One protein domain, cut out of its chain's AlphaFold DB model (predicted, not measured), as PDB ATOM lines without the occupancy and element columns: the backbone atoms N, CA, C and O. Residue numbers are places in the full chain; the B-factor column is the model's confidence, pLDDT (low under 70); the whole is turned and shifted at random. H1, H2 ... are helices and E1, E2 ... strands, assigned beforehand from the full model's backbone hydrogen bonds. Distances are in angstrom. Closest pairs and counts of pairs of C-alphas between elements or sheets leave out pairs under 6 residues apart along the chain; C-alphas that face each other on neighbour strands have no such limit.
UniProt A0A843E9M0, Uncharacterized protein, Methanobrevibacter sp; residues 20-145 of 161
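AT A GLANCE: This is residues 20 to 145 of the 161 residues of an uncharacterized protein of Methanobrevibacter sp (UniProt A0A843E9M0). What is the main picture? A strongly twisted sheet of five strands, curled like part of a barrel, has H2 over one face and H3 over the other. H1 lies at one end of the whole, and at the opposite end lie the tip of the E3 and E4 hairpin, H4 and the closing stretch, residues 130 to 145. What is it made of, and how large is it? The printed part has 126 residues, with four named helices and five named strands in the order E1 H1 E2 H2 E3 E4 H3 E5 H4, of mixed class; the mixed sheet runs E2 E1 E3 E4 E5, with E4 and E5 parallel and the other neighbours antiparallel. It is compact and rounded, with a radius of gyration of the C-alphas of 14.8 A and spans of 40 by 31 by 28 A.

IN THESE COORDINATES: Where does the first half run? E1 is residues 20 to 25, beginning at C-alpha 20, (102.509, 22.869, 145.813); H1 is residues 31 to 36, E2 residues 43 to 48 and H2 residues 51 to 59. E3, residues 63 to 71, is the longest strand by residues and measures 24.4 A from first to last C-alpha. What follows E3? E4, residues 76 to 83, measures 22.3 A, and H3, residues 91 to 102, measures 15.8 A from C-alpha 91 at (92.532, 29.434, 163.052). E5 is residues 109 to 111, and H4, residues 121 to 129, ends at C-alpha 129, (97.471, 9.279, 155.077).

HOW THE PARTS SIT: How do the strands pair? E1 is antiparallel to the edge strand E2, with N 23 and O 45 3.1 A apart, and to E3, with N 22 and O 64 3.0 A apart. E3 and E4 form a hairpin at 157 degrees, with N 67 and O 80 2.9 A apart, and E4 is parallel to the edge strand E5, with N 110 and O 79 2.8 A apart; these pairs are within hydrogen-bond range. Which helices are on the sheet? H2 is on it at a height over the sheet of 9.0 A, over E1 and only just over E2, on which 3 of its C-alphas fall; its closest C-alphas to E1 are those of Met 57 and Tyr 23, 5.6 A apart. H3 is on the opposite face at a height over the sheet of 8.5 A, over E4 and slantwise to the strands, at 45 degrees to E4 on the local plane; its closest C-alpha pair with E4 is Ile 94 and Pro 83, 7.8 A. What units do they make? E4, H3, E5 is a strand-helix-strand unit, two parallel neighbour strands with a helix between them in the chain; E2, H2, E3 is a split one, with E1 between its strands in the sheet, and both crossovers are right-handed. And the other helices? H1, not on the sheet, is close to but not clearly touching H3, with the C-alphas of Leu 35 and Ile 97 7.5 A apart. H4 is not on the sheet and is apart from E3, E4 and H3. In H1, H2, H3 and H4 every O i to N i+4 pair is within hydrogen-bond range.

THE WHOLE: How far does it reach? The two C-alphas farthest apart are those of Glu 32 and Ser 145, 42.0 A, and the printed part has no cut. What lies outside the named elements? No link is long; residues 118 to 123, of which 121 to 123 belong to H4, stand free, and residues 131 to 132 pair antiparallel with residues 139 to 140. Where is confidence low? The mean pLDDT of the printed part is 84.8, and residues 28 to 32 and 37 to 40 hold the 9 residues under 70.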
ATOM      1  N   LEU A  20     103.215  21.609 145.989       92.50
ATOM      2  CA  LEU A  20     102.509  22.869 145.813       92.50
ATOM      3  C   LEU A  20     102.457  23.637 147.129       92.50
ATOM      4  O   LEU A  20     102.397  23.079 148.228       92.50
ATOM      5  N   ILE A  21     102.483  24.950 146.988       94.81
ATOM      6  CA  ILE A  21     102.279  25.905 148.063       94.81
ATOM      7  C   ILE A  21     101.195  26.881 147.646       94.81
ATOM      8  O   ILE A  21     100.926  27.060 146.454       94.81
ATOM      9  N   PHE A  22     100.606  27.527 148.638       95.12
ATOM     10  CA  PHE A  22      99.736  28.663 148.410       95.12
ATOM     11  C   PHE A  22     100.139  29.831 149.304       95.12
ATOM     12  O   PHE A  22     100.706  29.646 150.386       95.12
ATOM     13  N   TYR A  23      99.827  31.035 148.852       93.62
ATOM     14  CA  TYR A  23      99.935  32.249 149.646       93.62
ATOM     15  C   TYR A  23      98.932  33.288 149.156       93.62
ATOM     16  O   TYR A  23      98.547  33.290 147.987       93.62
ATOM     17  N   LEU A  24      98.493  34.158 150.063       90.12
ATOM     18  CA  LEU A  24      97.717  35.333 149.689       90.12
ATOM     19  C   LEU A  24      98.683  36.461 149.341       90.12
ATOM     20  O   LEU A  24      99.439  36.921 150.200       90.12
ATOM     21  N   ASN A  25      98.671  36.878 148.081       85.31
ATOM     22  CA  ASN A  25      99.369  38.076 147.651       85.31
ATOM     23  C   ASN A  25      98.531  39.302 148.014       85.31
ATOM     24  O   ASN A  25      97.317  39.320 147.804       85.31
ATOM     25  N   SER A  26      99.189  40.292 148.603       76.69
ATOM     26  CA  SER A  26      98.558  41.467 149.184       76.69
ATOM     27  C   SER A  26      99.580  42.590 149.272       76.69
ATOM     28  O   SER A  26     100.683  42.374 149.775       76.69
ATOM     29  N   ASP A  27      99.186  43.793 148.858       70.31
ATOM     30  CA  ASP A  27      99.928  45.025 149.165       70.31
ATOM     31  C   ASP A  27      99.651  45.519 150.602       70.31
ATOM     32  O   ASP A  27     100.250  46.487 151.068       70.31
ATOM     33  N   LEU A  28      98.725  44.866 151.314       69.69
ATOM     34  CA  LEU A  28      98.343  45.191 152.687       69.69
ATOM     35  C   LEU A  28      99.305  44.549 153.687       69.69
ATOM     36  O   LEU A  28      99.563  43.344 153.631       69.69
ATOM     37  N   GLU A  29      99.768  45.355 154.640       67.31
ATOM     38  CA  GLU A  29     100.735  44.950 155.666       67.31
ATOM     39  C   GLU A  29     100.080  44.631 157.025       67.31
ATOM     40  O   GLU A  29     100.755  44.129 157.926       67.31
ATOM     41  N   ASP A  30      98.779  44.905 157.200       67.62
ATOM     42  CA  ASP A  30      98.098  44.822 158.497       67.62
ATOM     43  C   ASP A  30      96.745  44.073 158.484       67.62
ATOM     44  O   ASP A  30      96.048  43.949 157.474       67.62
ATOM     45  N   LEU A  31      96.392  43.537 159.657       65.12
ATOM     46  CA  LEU A  31      95.282  42.604 159.878       65.12
ATOM     47  C   LEU A  31      93.896  43.241 159.720       65.12
ATOM     48  O   LEU A  31      92.985  42.607 159.184       65.12
ATOM     49  N   GLU A  32      93.729  44.488 160.168       69.94
ATOM     50  CA  GLU A  32      92.462  45.206 160.007       69.94
ATOM     51  C   GLU A  32      92.191  45.478 158.531       69.94
ATOM     52  O   GLU A  32      91.057  45.296 158.078       69.94
ATOM     53  N   SER A  33      93.228  45.826 157.768       72.44
ATOM     54  CA  SER A  33      93.129  45.979 156.321       72.44
ATOM     55  C   SER A  33      92.726  44.672 155.642       72.44
ATOM     56  O   SER A  33      91.798  44.683 154.847       72.44
ATOM     57  N   ILE A  34      93.319  43.524 155.989       72.31
ATOM     58  CA  ILE A  34      92.964  42.228 155.371       72.31
ATOM     59  C   ILE A  34      91.523  41.816 155.687       72.31
ATOM     60  O   ILE A  34      90.786  41.415 154.785       72.31
ATOM     61  N   LEU A  35      91.084  41.935 156.941       70.50
ATOM     62  CA  LEU A  35      89.730  41.534 157.339       70.50
ATOM     63  C   LEU A  35      88.642  42.446 156.757       70.50
ATOM     64  O   LEU A  35      87.542  41.967 156.466       70.50
ATOM     65  N   ASN A  36      88.948  43.735 156.582       70.88
ATOM     66  CA  ASN A  36      88.033  44.727 156.017       70.88
ATOM     67  C   ASN A  36      88.207  44.926 154.506       70.88
ATOM     68  O   ASN A  36      87.390  45.620 153.896       70.88
ATOM     69  N   SER A  37      89.238  44.330 153.901       65.12
ATOM     70  CA  SER A  37      89.513  44.458 152.473       65.12
ATOM     71  C   SER A  37      88.360  43.910 151.645       65.12
ATOM     72  O   SER A  37      87.752  42.856 151.920       65.12
ATOM     73  N   ASN A  38      88.064  44.640 150.574       60.91
ATOM     74  CA  ASN A  38      87.217  44.100 149.537       60.91
ATOM     75  C   ASN A  38      87.971  42.962 148.844       60.91
ATOM     76  O   ASN A  38      89.191  42.893 148.824       60.91
ATOM     77  N   SER A  39      87.204  42.034 148.282       54.56
ATOM     78  CA  SER A  39      87.684  40.830 147.591       54.56
ATOM     79  C   SER A  39      88.735  41.071 146.488       54.56
ATOM     80  O   SER A  39      89.267  40.093 145.981       54.56
ATOM     81  N   GLU A  40      88.958  42.313 146.060       62.00
ATOM     82  CA  GLU A  40      89.834  42.683 144.941       62.00
ATOM     83  C   GLU A  40      91.294  42.928 145.362       62.00
ATOM     84  O   GLU A  40      92.168  42.893 144.504       62.00
ATOM     85  N   ASP A  41      91.571  43.110 146.662       71.00
ATOM     86  CA  ASP A  41      92.920  43.430 147.171       71.00
ATOM     87  C   ASP A  41      93.726  42.189 147.604       71.00
ATOM     88  O   ASP A  41      94.897  42.293 147.972       71.00
ATOM     89  N   LEU A  42      93.092  41.013 147.592       81.00
ATOM     90  CA  LEU A  42      93.689  39.737 147.979       81.00
ATOM     91  C   LEU A  42      93.609  38.766 146.809       81.00
ATOM     92  O   LEU A  42      92.525  38.478 146.304       81.00
ATOM     93  N   GLU A  43      94.756  38.221 146.419       87.12
ATOM     94  CA  GLU A  43      94.835  37.193 145.387       87.12
ATOM     95  C   GLU A  43      95.394  35.899 145.983       87.12
ATOM     96  O   GLU A  43      96.502  35.870 146.523       87.12
ATOM     97  N   LEU A  44      94.625  34.811 145.882       91.50
ATOM     98  CA  LEU A  44      95.110  33.475 146.214       91.50
ATOM     99  C   LEU A  44      96.000  32.961 145.084       91.50
ATOM    100  O   LEU A  44      95.519  32.680 143.988       91.50
ATOM    101  N   ILE A  45      97.282  32.782 145.385       93.50
ATOM    102  CA  ILE A  45      98.263  32.248 144.447       93.50
ATOM    103  C   ILE A  45      98.591  30.802 144.822       93.50
ATOM    104  O   ILE A  45      98.908  30.508 145.973       93.50
ATOM    105  N   GLU A  46      98.534  29.906 143.835       94.25
ATOM    106  CA  GLU A  46      98.857  28.481 143.954       94.25
ATOM    107  C   GLU A  46      99.974  28.123 142.979       94.25
ATOM    108  O   GLU A  46      99.812  28.218 141.761       94.25
ATOM    109  N   GLU A  47     101.128  27.711 143.497       93.56
ATOM    110  CA  GLU A  47     102.320  27.526 142.672       93.56
ATOM    111  C   GLU A  47     103.181  26.359 143.152       93.56
ATOM    112  O   GLU A  47     103.100  25.890 144.289       93.56
ATOM    113  N   SER A  48     104.064  25.888 142.271       91.94
ATOM    114  CA  SER A  48     105.058  24.883 142.637       91.94
ATOM    115  C   SER A  48     106.116  25.453 143.577       91.94
ATOM    116  O   SER A  48     106.657  26.541 143.352       91.94
ATOM    117  N   LEU A  49     106.478  24.666 144.589       91.38
ATOM    118  CA  LEU A  49     107.525  25.013 145.537       91.38
ATOM    119  C   LEU A  49     108.900  24.996 144.857       91.38
ATOM    120  O   LEU A  49     109.464  23.952 144.507       91.38
ATOM    121  N   ASN A  50     109.466  26.185 144.718       90.62
ATOM    122  CA  ASN A  50     110.835  26.430 144.289       90.62
ATOM    123  C   ASN A  50     111.441  27.541 145.161       90.62
ATOM    124  O   ASN A  50     110.764  28.091 146.027       90.62
ATOM    125  N   LYS A  51     112.721  27.866 144.954       89.12
ATOM    126  CA  LYS A  51     113.408  28.877 145.769       89.12
ATOM    127  C   LYS A  51     112.709  30.243 145.727       89.12
ATOM    128  O   LYS A  51     112.522  30.849 146.771       89.12
ATOM    129  N   GLU A  52     112.322  30.702 144.541       89.69
ATOM    130  CA  GLU A  52     111.684  32.008 144.360       89.69
ATOM    131  C   GLU A  52     110.324  32.064 145.064       89.69
ATOM    132  O   GLU A  52     110.052  32.976 145.843       89.69
ATOM    133  N   ASN A  53     109.485  31.055 144.845       90.88
ATOM    134  CA  ASN A  53     108.133  31.043 145.394       90.88
ATOM    135  C   ASN A  53     108.125  30.726 146.898       90.88
ATOM    136  O   ASN A  53     107.254  31.204 147.617       90.88
ATOM    137  N   SER A  54     109.136  30.013 147.405       89.38
ATOM    138  CA  SER A  54     109.355  29.840 148.847       89.38
ATOM    139  C   SER A  54     109.623  31.174 149.550       89.38
ATOM    140  O   SER A  54     109.147  31.382 150.668       89.38
ATOM    141  N   ASP A  55     110.373  32.083 148.917       89.69
ATOM    142  CA  ASP A  55     110.647  33.408 149.482       89.69
ATOM    143  C   ASP A  55     109.373  34.268 149.522       89.69
ATOM    144  O   ASP A  55     109.169  35.012 150.481       89.69
ATOM    145  N   LYS A  56     108.499  34.152 148.509       91.12
ATOM    146  CA  LYS A  56     107.182  34.821 148.481       91.12
ATOM    147  C   LYS A  56     106.264  34.274 149.573       91.12
ATOM    148  O   LYS A  56     105.751  35.050 150.372       91.12
ATOM    149  N   MET A  57     106.155  32.948 149.671       89.81
ATOM    150  CA  MET A  57     105.388  32.256 150.712       89.81
ATOM    151  C   MET A  57     105.789  32.719 152.117       89.81
ATOM    152  O   MET A  57     104.932  33.081 152.907       89.81
ATOM    153  N   THR A  58     107.093  32.777 152.405       87.19
ATOM    154  CA  THR A  58     107.606  33.156 153.736       87.19
ATOM    155  C   THR A  58     107.268  34.601 154.121       87.19
ATOM    156  O   THR A  58     107.205  34.929 155.304       87.19
ATOM    157  N   LYS A  59     107.096  35.486 153.133       88.31
ATOM    158  CA  LYS A  59     106.752  36.897 153.355       88.31
ATOM    159  C   LYS A  59     105.249  37.135 153.443       88.31
ATOM    160  O   LYS A  59     104.845  38.181 153.941       88.31
ATOM    161  N   ALA A  60     104.442  36.211 152.933       88.81
ATOM    162  CA  ALA A  60     103.000  36.344 152.948       88.81
ATOM    163  C   ALA A  60     102.450  36.190 154.370       88.81
ATOM    164  O   ALA A  60     102.950  35.408 155.177       88.81
ATOM    165  N   LEU A  61     101.384  36.932 154.670       86.31
ATOM    166  CA  LEU A  61     100.737  36.893 155.983       86.31
ATOM    167  C   LEU A  61      99.965  35.587 156.199       86.31
ATOM    168  O   LEU A  61      99.936  35.052 157.308       86.31
ATOM    169  N   ILE A  62      99.367  35.061 155.128       89.75
ATOM    170  CA  ILE A  62      98.703  33.760 155.108       89.75
ATOM    171  C   ILE A  62      99.306  32.944 153.973       89.75
ATOM    172  O   ILE A  62      99.262  33.336 152.805       89.75
ATOM    173  N   SER A  63      99.848  31.789 154.333       93.12
ATOM    174  CA  SER A  63     100.478  30.856 153.412       93.12
ATOM    175  C   SER A  63     100.408  29.434 153.942       93.12
ATOM    176  O   SER A  63     100.141  29.205 155.124       93.12
ATOM    177  N   GLY A  64     100.684  28.464 153.080       93.25
ATOM    178  CA  GLY A  64     100.744  27.071 153.490       93.25
ATOM    179  C   GLY A  64     101.065  26.111 152.361       93.25
ATOM    180  O   GLY A  64     101.473  26.498 151.266       93.25
ATOM    181  N   PHE A  65     100.861  24.833 152.657       92.25
ATOM    182  CA  PHE A  65     101.008  23.755 151.688       92.25
ATOM    183  C   PHE A  65      99.680  23.482 150.999       92.25
ATOM    184  O   PHE A  65      98.619  23.527 151.625       92.25
ATOM    185  N   LEU A  66      99.755  23.164 149.714       92.50
ATOM    186  CA  LEU A  66      98.623  22.715 148.922       92.50
ATOM    187  C   LEU A  66      98.872  21.266 148.511       92.50
ATOM    188  O   LEU A  66      99.930  20.933 147.982       92.50
ATOM    189  N   TYR A  67      97.887  20.413 148.751       90.75
ATOM    190  CA  TYR A  67      97.886  19.033 148.290       90.75
ATOM    191  C   TYR A  67      96.747  18.852 147.297       90.75
ATOM    192  O   TYR A  67      95.616  19.249 147.571       90.75
ATOM    193  N   GLU A  68      97.033  18.238 146.156       89.50
ATOM    194  CA  GLU A  68      96.001  17.718 145.265       89.50
ATOM    195  C   GLU A  68      95.849  16.234 145.568       89.50
ATOM    196  O   GLU A  68      96.825  15.491 145.569       89.50
ATOM    197  N   ASN A  69      94.642  15.785 145.875       87.00
ATOM    198  CA  ASN A  69      94.419  14.417 146.316       87.00
ATOM    199  C   ASN A  69      93.175  13.835 145.663       87.00
ATOM    200  O   ASN A  69      92.175  14.515 145.473       87.00
ATOM    201  N   TYR A  70      93.232  12.555 145.312       88.38
ATOM    202  CA  TYR A  70      92.157  11.901 144.576       88.38
ATOM    203  C   TYR A  70      91.195  11.176 145.517       88.38
ATOM    204  O   TYR A  70      91.615  10.318 146.297       88.38
ATOM    205  N   CYS A  71      89.902  11.482 145.418       90.31
ATOM    206  CA  CYS A  71      88.863  10.728 146.106       90.31
ATOM    207  C   CYS A  71      88.326   9.613 145.191       90.31
ATOM    208  O   CYS A  71      87.704   9.913 144.171       90.31
ATOM    209  N   PRO A  72      88.484   8.324 145.547       87.62
ATOM    210  CA  PRO A  72      87.990   7.229 144.713       87.62
ATOM    211  C   PRO A  72      86.468   7.083 144.717       87.62
ATOM    212  O   PRO A  72      85.913   6.525 143.777       87.62
ATOM    213  N   HIS A  73      85.798   7.595 145.751       90.12
ATOM    214  CA  HIS A  73      84.343   7.550 145.862       90.12
ATOM    215  C   HIS A  73      83.666   8.625 145.008       90.12
ATOM    216  O   HIS A  73      82.667   8.330 144.359       90.12
ATOM    217  N   CYS A  74      84.224   9.839 144.973       89.94
ATOM    218  CA  CYS A  74      83.742  10.911 144.098       89.94
ATOM    219  C   CYS A  74      84.297  10.803 142.672       89.94
ATOM    220  O   CYS A  74      83.714  11.349 141.746       89.94
ATOM    221  N   ASN A  75      85.403  10.069 142.482       89.06
ATOM    222  CA  ASN A  75      86.153  10.016 141.226       89.06
ATOM    223  C   ASN A  75      86.631  11.422 140.789       89.06
ATOM    224  O   ASN A  75      86.622  11.764 139.607       89.06
ATOM    225  N   GLU A  76      87.062  12.224 141.766       88.94
ATOM    226  CA  GLU A  76      87.403  13.646 141.622       88.94
ATOM    227  C   GLU A  76      88.703  13.985 142.366       88.94
ATOM    228  O   GLU A  76      89.096  13.311 143.327       88.94
ATOM    229  N   LEU A  77      89.387  15.034 141.900       89.50
ATOM    230  CA  LEU A  77      90.534  15.625 142.586       89.50
ATOM    231  C   LEU A  77      90.045  16.701 143.550       89.50
ATOM    232  O   LEU A  77      89.350  17.628 143.156       89.50
ATOM    233  N   ILE A  78      90.474  16.598 144.799       90.88
ATOM    234  CA  ILE A  78      90.181  17.547 145.860       90.88
ATOM    235  C   ILE A  78      91.461  18.306 146.180       90.88
ATOM    236  O   ILE A  78      92.513  17.698 146.396       90.88
ATOM    237  N   LYS A  79      91.367  19.633 146.247       92.44
ATOM    238  CA  LYS A  79      92.448  20.482 146.749       92.44
ATOM    239  C   LYS A  79      92.360  20.594 148.262       92.44
ATOM    240  O   LYS A  79      91.325  20.985 148.797       92.44
ATOM    241  N   THR A  80      93.440  20.282 148.961       92.88
ATOM    242  CA  THR A  80      93.527  20.433 150.413       92.88
ATOM    243  C   THR A  80      94.576  21.474 150.774       92.88
ATOM    244  O   THR A  80      95.771  21.273 150.559       92.88
ATOM    245  N   TYR A  81      94.115  22.572 151.363       93.44
ATOM    246  CA  TYR A  81      94.931  23.679 151.840       93.44
ATOM    247  C   TYR A  81      95.289  23.437 153.301       93.44
ATOM    248  O   TYR A  81      94.417  23.248 154.153       93.44
ATOM    249  N   VAL A  82      96.583  23.446 153.591       92.69
ATOM    250  CA  VAL A  82      97.128  23.275 154.937       92.69
ATOM    251  C   VAL A  82      97.873  24.558 155.313       92.69
ATOM    252  O   VAL A  82      99.072  24.665 155.036       92.69
ATOM    253  N   PRO A  83      97.172  25.561 155.874       93.00
ATOM    254  CA  PRO A  83      97.788  26.821 156.276       93.00
ATOM    255  C   PRO A  83      98.814  26.622 157.389       93.00
ATOM    256  O   PRO A  83      98.631  25.810 158.301       93.00
ATOM    257  N   GLU A  84      99.888  27.405 157.336       89.06
ATOM    258  CA  GLU A  84     100.814  27.519 158.451       89.06
ATOM    259  C   GLU A  84     100.206  28.377 159.560       89.06
ATOM    260  O   GLU A  84      99.553  29.392 159.327       89.06
ATOM    261  N   THR A  85     100.443  27.964 160.802       80.75
ATOM    262  CA  THR A  85     100.093  28.775 161.966       80.75
ATOM    263  C   THR A  85     100.942  30.043 161.969       80.75
ATOM    264  O   THR A  85     102.173  29.947 161.921       80.75
ATOM    265  N   ASN A  86     100.310  31.200 162.126       78.06
ATOM    266  CA  ASN A  86     100.991  32.466 162.363       78.06
ATOM    267  C   ASN A  86     100.555  33.045 163.725       78.06
ATOM    268  O   ASN A  86      99.634  32.540 164.365       78.06
ATOM    269  N   GLU A  87     101.276  34.053 164.218       79.12
ATOM    270  CA  GLU A  87     100.953  34.705 165.500       79.12
ATOM    271  C   GLU A  87      99.896  35.806 165.353       79.12
ATOM    272  O   GLU A  87      99.331  36.252 166.347       79.12
ATOM    273  N   LEU A  88      99.654  36.252 164.119       79.00
ATOM    274  CA  LEU A  88      98.795  37.394 163.814       79.00
ATOM    275  C   LEU A  88      97.320  36.999 163.715       79.00
ATOM    276  O   LEU A  88      96.468  37.768 164.135       79.00
ATOM    277  N   PHE A  89      97.031  35.809 163.195       80.62
ATOM    278  CA  PHE A  89      95.693  35.309 162.927       80.62
ATOM    279  C   PHE A  89      95.461  34.002 163.678       80.62
ATOM    280  O   PHE A  89      96.298  33.094 163.696       80.62
ATOM    281  N   ASN A  90      94.281  33.872 164.266       86.94
ATOM    282  CA  ASN A  90      93.828  32.597 164.794       86.94
ATOM    283  C   ASN A  90      93.272  31.695 163.672       86.94
ATOM    284  O   ASN A  90      93.082  32.107 162.527       86.94
ATOM    285  N   GLN A  91      93.011  30.430 164.010       88.38
ATOM    286  CA  GLN A  91      92.532  29.434 163.052       88.38
ATOM    287  C   GLN A  91      91.202  29.828 162.385       88.38
ATOM    288  O   GLN A  91      91.066  29.656 161.177       88.38
ATOM    289  N   GLU A  92      90.250  30.381 163.141       88.50
ATOM    290  CA  GLU A  92      88.936  30.782 162.617       88.50
ATOM    291  C   GLU A  92      89.057  31.954 161.630       88.50
ATOM    292  O   GLU A  92      88.366  31.997 160.611       88.50
ATOM    293  N   GLU A  93      89.964  32.896 161.895       88.00
ATOM    294  CA  GLU A  93      90.243  34.035 161.014       88.00
ATOM    295  C   GLU A  93      90.872  33.585 159.695       88.00
ATOM    296  O   GLU A  93      90.396  33.974 158.624       88.00
ATOM    297  N   ILE A  94      91.892  32.721 159.763       88.94
ATOM    298  CA  ILE A  94      92.524  32.136 158.574       88.94
ATOM    299  C   ILE A  94      91.481  31.368 157.761       88.94
ATOM    300  O   ILE A  94      91.385  31.554 156.550       88.94
ATOM    301  N   GLU A  95      90.674  30.537 158.418       90.62
ATOM    302  CA  GLU A  95      89.627  29.755 157.764       90.62
ATOM    303  C   GLU A  95      88.613  30.649 157.047       90.62
ATOM    304  O   GLU A  95      88.260  30.387 155.897       90.62
ATOM    305  N   LYS A  96      88.170  31.735 157.684       88.88
ATOM    306  CA  LYS A  96      87.224  32.681 157.084       88.88
ATOM    307  C   LYS A  96      87.799  33.359 155.840       88.88
ATOM    308  O   LYS A  96      87.096  33.457 154.831       88.88
ATOM    309  N   ILE A  97      89.049  33.822 155.901       88.44
ATOM    310  CA  ILE A  97      89.718  34.479 154.768       88.44
ATOM    311  C   ILE A  97      89.908  33.474 153.628       88.44
ATOM    312  O   ILE A  97      89.502  33.740 152.500       88.44
ATOM    313  N   LEU A  98      90.446  32.290 153.921       90.69
ATOM    314  CA  LEU A  98      90.671  31.261 152.909       90.69
ATOM    315  C   LEU A  98      89.368  30.779 152.274       90.69
ATOM    316  O   LEU A  98      89.308  30.663 151.059       90.69
ATOM    317  N   ASN A  99      88.299  30.570 153.044       90.38
ATOM    318  CA  ASN A  99      86.999  30.209 152.474       90.38
ATOM    319  C   ASN A  99      86.483  31.272 151.499       90.38
ATOM    320  O   ASN A  99      85.961  30.932 150.438       90.38
ATOM    321  N   LYS A 100      86.647  32.559 151.827       87.81
ATOM    322  CA  LYS A 100      86.268  33.663 150.936       87.81
ATOM    323  C   LYS A 100      87.073  33.638 149.636       87.81
ATOM    324  O   LYS A 100      86.492  33.846 148.580       87.81
ATOM    325  N   GLU A 101      88.377  33.390 149.704       87.81
ATOM    326  CA  GLU A 101      89.263  33.463 148.536       87.81
ATOM    327  C   GLU A 101      89.244  32.192 147.675       87.81
ATOM    328  O   GLU A 101      89.172  32.270 146.451       87.81
ATOM    329  N   ILE A 102      89.227  31.012 148.293       89.50
ATOM    330  CA  ILE A 102      89.222  29.725 147.585       89.50
ATOM    331  C   ILE A 102      87.893  29.514 146.847       89.50
ATOM    332  O   ILE A 102      87.896  29.098 145.689       89.50
ATOM    333  N   SER A 103      86.759  29.852 147.473       85.25
ATOM    334  CA  SER A 103      85.427  29.656 146.874       85.25
ATOM    335  C   SER A 103      85.185  30.465 145.594       85.25
ATOM    336  O   SER A 103      84.289  30.127 144.821       85.25
ATOM    337  N   LYS A 104      85.993  31.498 145.319       81.50
ATOM    338  CA  LYS A 104      85.971  32.222 144.036       81.50
ATOM    339  C   LYS A 104      86.552  31.397 142.887       81.50
ATOM    340  O   LYS A 104      86.163  31.595 141.741       81.50
ATOM    341  N   ASN A 105      87.489  30.500 143.198       75.56
ATOM    342  CA  ASN A 105      88.355  29.836 142.226       75.56
ATOM    343  C   ASN A 105      88.052  28.342 142.058       75.56
ATOM    344  O   ASN A 105      88.333  27.778 141.002       75.56
ATOM    345  N   THR A 106      87.498  27.684 143.078       73.44
ATOM    346  CA  THR A 106      87.197  26.247 143.039       73.44
ATOM    347  C   THR A 106      85.940  25.905 143.832       73.44
ATOM    348  O   THR A 106      85.675  26.474 144.890       73.44
ATOM    349  N   SER A 107      85.165  24.946 143.321       71.81
ATOM    350  CA  SER A 107      83.973  24.412 143.986       71.81
ATOM    351  C   SER A 107      84.292  23.335 145.021       71.81
ATOM    352  O   SER A 107      83.470  23.080 145.896       71.81
ATOM    353  N   GLU A 108      85.464  22.702 144.935       84.38
ATOM    354  CA  GLU A 108      85.793  21.523 145.737       84.38
ATOM    355  C   GLU A 108      87.167  21.662 146.376       84.38
ATOM    356  O   GLU A 108      88.215  21.586 145.726       84.38
ATOM    357  N   TYR A 109      87.152  21.888 147.685       91.06
ATOM    358  CA  TYR A 109      88.358  22.045 148.470       91.06
ATOM    359  C   TYR A 109      88.144  21.630 149.922       91.06
ATOM    360  O   TYR A 109      87.022  21.473 150.407       91.06
ATOM    361  N   LYS A 110      89.254  21.470 150.633       92.06
ATOM    362  CA  LYS A 110      89.295  21.257 152.073       92.06
ATOM    363  C   LYS A 110      90.347  22.162 152.693       92.06
ATOM    364  O   LYS A 110      91.423  22.328 152.129       92.06
ATOM    365  N   ILE A 111      90.063  22.691 153.875       91.88
ATOM    366  CA  ILE A 111      91.070  23.336 154.721       91.88
ATOM    367  C   ILE A 111      91.351  22.397 155.891       91.88
ATOM    368  O   ILE A 111      90.428  21.838 156.487       91.88
ATOM    369  N   LEU A 112      92.625  22.168 156.189       90.56
ATOM    370  CA  LEU A 112      93.039  21.263 157.250       90.56
ATOM    371  C   LEU A 112      94.126  21.922 158.102       90.56
ATOM    372  O   LEU A 112      95.179  22.301 157.604       90.56
ATOM    373  N   PHE A 113      93.859  22.048 159.399       88.25
ATOM    374  CA  PHE A 113      94.733  22.742 160.340       88.25
ATOM    375  C   PHE A 113      95.492  21.754 161.220       88.25
ATOM    376  O   PHE A 113      94.893  20.916 161.895       88.25
ATOM    377  N   PHE A 114      96.818  21.878 161.258       83.38
ATOM    378  CA  PHE A 114      97.655  21.280 162.296       83.38
ATOM    379  C   PHE A 114      98.978  22.036 162.433       83.38
ATOM    380  O   PHE A 114      99.479  22.656 161.500       83.38
ATOM    381  N   ASP A 115      99.574  21.966 163.621       78.38
ATOM    382  CA  ASP A 115     100.796  22.699 163.940       78.38
ATOM    383  C   ASP A 115     102.035  21.905 163.470       78.38
ATOM    384  O   ASP A 115     102.394  20.879 164.060       78.38
ATOM    385  N   PHE A 116     102.712  22.377 162.416       73.69
ATOM    386  CA  PHE A 116     103.956  21.793 161.885       73.69
ATOM    387  C   PHE A 116     105.167  21.924 162.823       73.69
ATOM    388  O   PHE A 116     106.240  21.403 162.516       73.69
ATOM    389  N   LYS A 117     105.065  22.603 163.960       78.06
ATOM    390  CA  LYS A 117     106.136  22.668 164.965       78.06
ATOM    391  C   LYS A 117     105.839  21.721 166.124       78.06
ATOM    392  O   LYS A 117     106.757  21.069 166.617       78.06
ATOM    393  N   LYS A 118     104.571  21.585 166.513       82.38
ATOM    394  CA  LYS A 118     104.149  20.780 167.674       82.38
ATOM    395  C   LYS A 118     103.739  19.350 167.341       82.38
ATOM    396  O   LYS A 118     103.934  18.461 168.163       82.38
ATOM    397  N   THR A 119     103.190  19.099 166.157       80.31
ATOM    398  CA  THR A 119     102.726  17.758 165.769       80.31
ATOM    399  C   THR A 119     103.935  16.888 165.438       80.31
ATOM    400  O   THR A 119     104.779  17.309 164.650       80.31
ATOM    401  N   LEU A 120     104.076  15.678 165.981       84.25
ATOM    402  CA  LEU A 120     105.211  14.817 165.617       84.25
ATOM    403  C   LEU A 120     105.116  14.390 164.148       84.25
ATOM    404  O   LEU A 120     104.025  14.234 163.608       84.25
ATOM    405  N   TYR A 121     106.256  14.143 163.499       81.19
ATOM    406  CA  TYR A 121     106.287  13.721 162.089       81.19
ATOM    407  C   TYR A 121     105.396  12.496 161.809       81.19
ATOM    408  O   TYR A 121     104.699  12.455 160.799       81.19
ATOM    409  N   ARG A 122     105.379  11.515 162.722       82.12
ATOM    410  CA  ARG A 122     104.534  10.315 162.597       82.12
ATOM    411  C   ARG A 122     103.042  10.648 162.631       82.12
ATOM    412  O   ARG A 122     102.288  10.094 161.840       82.12
ATOM    413  N   ASP A 123     102.642  11.571 163.499       83.00
ATOM    414  CA  ASP A 123     101.242  11.978 163.635       83.00
ATOM    415  C   ASP A 123     100.797  12.810 162.433       83.00
ATOM    416  O   ASP A 123      99.724  12.567 161.890       83.00
ATOM    417  N   ARG A 124     101.664  13.702 161.927       81.81
ATOM    418  CA  ARG A 124     101.425  14.417 160.660       81.81
ATOM    419  C   ARG A 124     101.207  13.440 159.524       81.81
ATOM    420  O   ARG A 124     100.229  13.546 158.802       81.81
ATOM    421  N   ARG A 125     102.100  12.461 159.389       80.56
ATOM    422  CA  ARG A 125     101.996  11.447 158.342       80.56
ATOM    423  C   ARG A 125     100.685  10.675 158.449       80.56
ATOM    424  O   ARG A 125     100.034  10.477 157.436       80.56
ATOM    425  N   LYS A 126     100.254  10.335 159.664       81.69
ATOM    426  CA  LYS A 126      98.959   9.690 159.890       81.69
ATOM    427  C   LYS A 126      97.780  10.575 159.473       81.69
ATOM    428  O   LYS A 126      96.851  10.049 158.877       81.69
ATOM    429  N   ILE A 127      97.817  11.878 159.757       83.50
ATOM    430  CA  ILE A 127      96.790  12.842 159.320       83.50
ATOM    431  C   ILE A 127      96.755  12.939 157.790       83.50
ATOM    432  O   ILE A 127      95.683  12.940 157.196       83.50
ATOM    433  N   LEU A 128      97.929  12.986 157.155       81.69
ATOM    434  CA  LEU A 128      98.039  13.050 155.701       81.69
ATOM    435  C   LEU A 128      97.562  11.750 155.030       81.69
ATOM    436  O   LEU A 128      96.903  11.799 153.998       81.69
ATOM    437  N   GLU A 129      97.858  10.591 155.616       81.44
ATOM    438  CA  GLU A 129      97.471   9.279 155.077       81.44
ATOM    439  C   GLU A 129      96.006   8.911 155.376       81.44
ATOM    440  O   GLU A 129      95.404   8.174 154.603       81.44
ATOM    441  N   ASN A 130      95.423   9.414 156.472       78.75
ATOM    442  CA  ASN A 130      94.065   9.079 156.920       78.75
ATOM    443  C   ASN A 130      93.218  10.351 157.025       78.75
ATOM    444  O   ASN A 130      92.907  10.829 158.119       78.75
ATOM    445  N   ASN A 131      92.873  10.908 155.867       85.00
ATOM    446  CA  ASN A 131      92.000  12.067 155.751       85.00
ATOM    447  C   ASN A 131      90.625  11.646 155.203       85.00
ATOM    448  O   ASN A 131      90.478  10.583 154.616       85.00
ATOM    449  N   GLN A 132      89.603  12.481 155.384       89.31
ATOM    450  CA  GLN A 132      88.254  12.240 154.857       89.31
ATOM    451  C   GLN A 132      87.890  13.261 153.786       89.31
ATOM    452  O   GLN A 132      88.143  14.461 153.960       89.31
ATOM    453  N   CYS A 133      87.280  12.790 152.701       89.38
ATOM    454  CA  CYS A 133      86.784  13.636 151.622       89.38
ATOM    455  C   CYS A 133      85.713  14.612 152.132       89.38
ATOM    456  O   CYS A 133      84.781  14.162 152.797       89.38
ATOM    457  N   PRO A 134      85.800  15.920 151.812       89.38
ATOM    458  CA  PRO A 134      84.779  16.884 152.221       89.38
ATOM    459  C   PRO A 134      83.416  16.624 151.559       89.38
ATOM    460  O   PRO A 134      82.397  17.005 152.121       89.38
ATOM    461  N   ASN A 135      83.387  15.947 150.402       89.56
ATOM    462  CA  ASN A 135      82.160  15.729 149.631       89.56
ATOM    463  C   ASN A 135      81.410  14.456 150.057       89.56
ATOM    464  O   ASN A 135      80.183  14.441 150.072       89.56
ATOM    465  N   CYS A 136      82.130  13.372 150.376       91.31
ATOM    466  CA  CYS A 136      81.519  12.061 150.638       91.31
ATOM    467  C   CYS A 136      81.923  11.404 151.964       91.31
ATOM    468  O   CYS A 136      81.559  10.253 152.184       91.31
ATOM    469  N   GLU A 137      82.747  12.063 152.784       89.44
ATOM    470  CA  GLU A 137      83.242  11.597 154.097       89.44
ATOM    471  C   GLU A 137      84.072  10.294 154.101       89.44
ATOM    472  O   GLU A 137      84.681   9.950 155.113       89.44
ATOM    473  N   ASN A 138      84.168   9.589 152.971       90.12
ATOM    474  CA  ASN A 138      85.035   8.423 152.818       90.12
ATOM    475  C   ASN A 138      86.523   8.777 152.956       90.12
ATOM    476  O   ASN A 138      86.950   9.904 152.677       90.12
ATOM    477  N   GLU A 139      87.310   7.776 153.350       86.88
ATOM    478  CA  GLU A 139      88.756   7.900 153.502       86.88
ATOM    479  C   GLU A 139      89.443   8.230 152.168       86.88
ATOM    480  O   GLU A 139      89.128   7.688 151.105       86.88
ATOM    481  N   MET A 140      90.408   9.138 152.240       87.69
ATOM    482  CA  MET A 140      91.295   9.524 151.156       87.69
ATOM    483  C   MET A 140      92.677   9.859 151.721       87.69
ATOM    484  O   MET A 140      92.801  10.401 152.821       87.69
ATOM    485  N   SER A 141      93.721   9.574 150.950       84.69
ATOM    486  CA  SER A 141      95.088   9.955 151.306       84.69
ATOM    487  C   SER A 141      95.475  11.243 150.588       84.69
ATOM    488  O   SER A 141      95.262  11.376 149.384       84.69
ATOM    489  N   LEU A 142      96.085  12.170 151.325       83.00
ATOM    490  CA  LEU A 142      96.744  13.363 150.783       83.00
ATOM    491  C   LEU A 142      98.073  13.031 150.099       83.00
ATOM    492  O   LEU A 142      98.624  13.861 149.387       83.00
ATOM    493  N   VAL A 143      98.600  11.828 150.339       82.94
ATOM    494  CA  VAL A 143      99.872  11.359 149.794       82.94
ATOM    495  C   VAL A 143      99.625  10.103 148.974       82.94
ATOM    496  O   VAL A 143      99.181   9.079 149.499       82.94
ATOM    497  N   ILE A 144      99.948  10.165 147.687       85.88
ATOM    498  CA  ILE A 144      99.929   9.019 146.778       85.88
ATOM    499  C   ILE A 144     101.382   8.653 146.478       85.88
ATOM    500  O   ILE A 144     102.190   9.513 146.154       85.88
ATOM    501  N   SER A 145     101.737   7.378 146.628       86.12
ATOM    502  CA  SER A 145     103.097   6.875 146.395       86.12
ATOM    503  C   SER A 145     103.090   5.463 145.812       86.12
ATOM    504  O   SER A 145     102.067   4.783 145.819       86.12
TER     505      SER A 145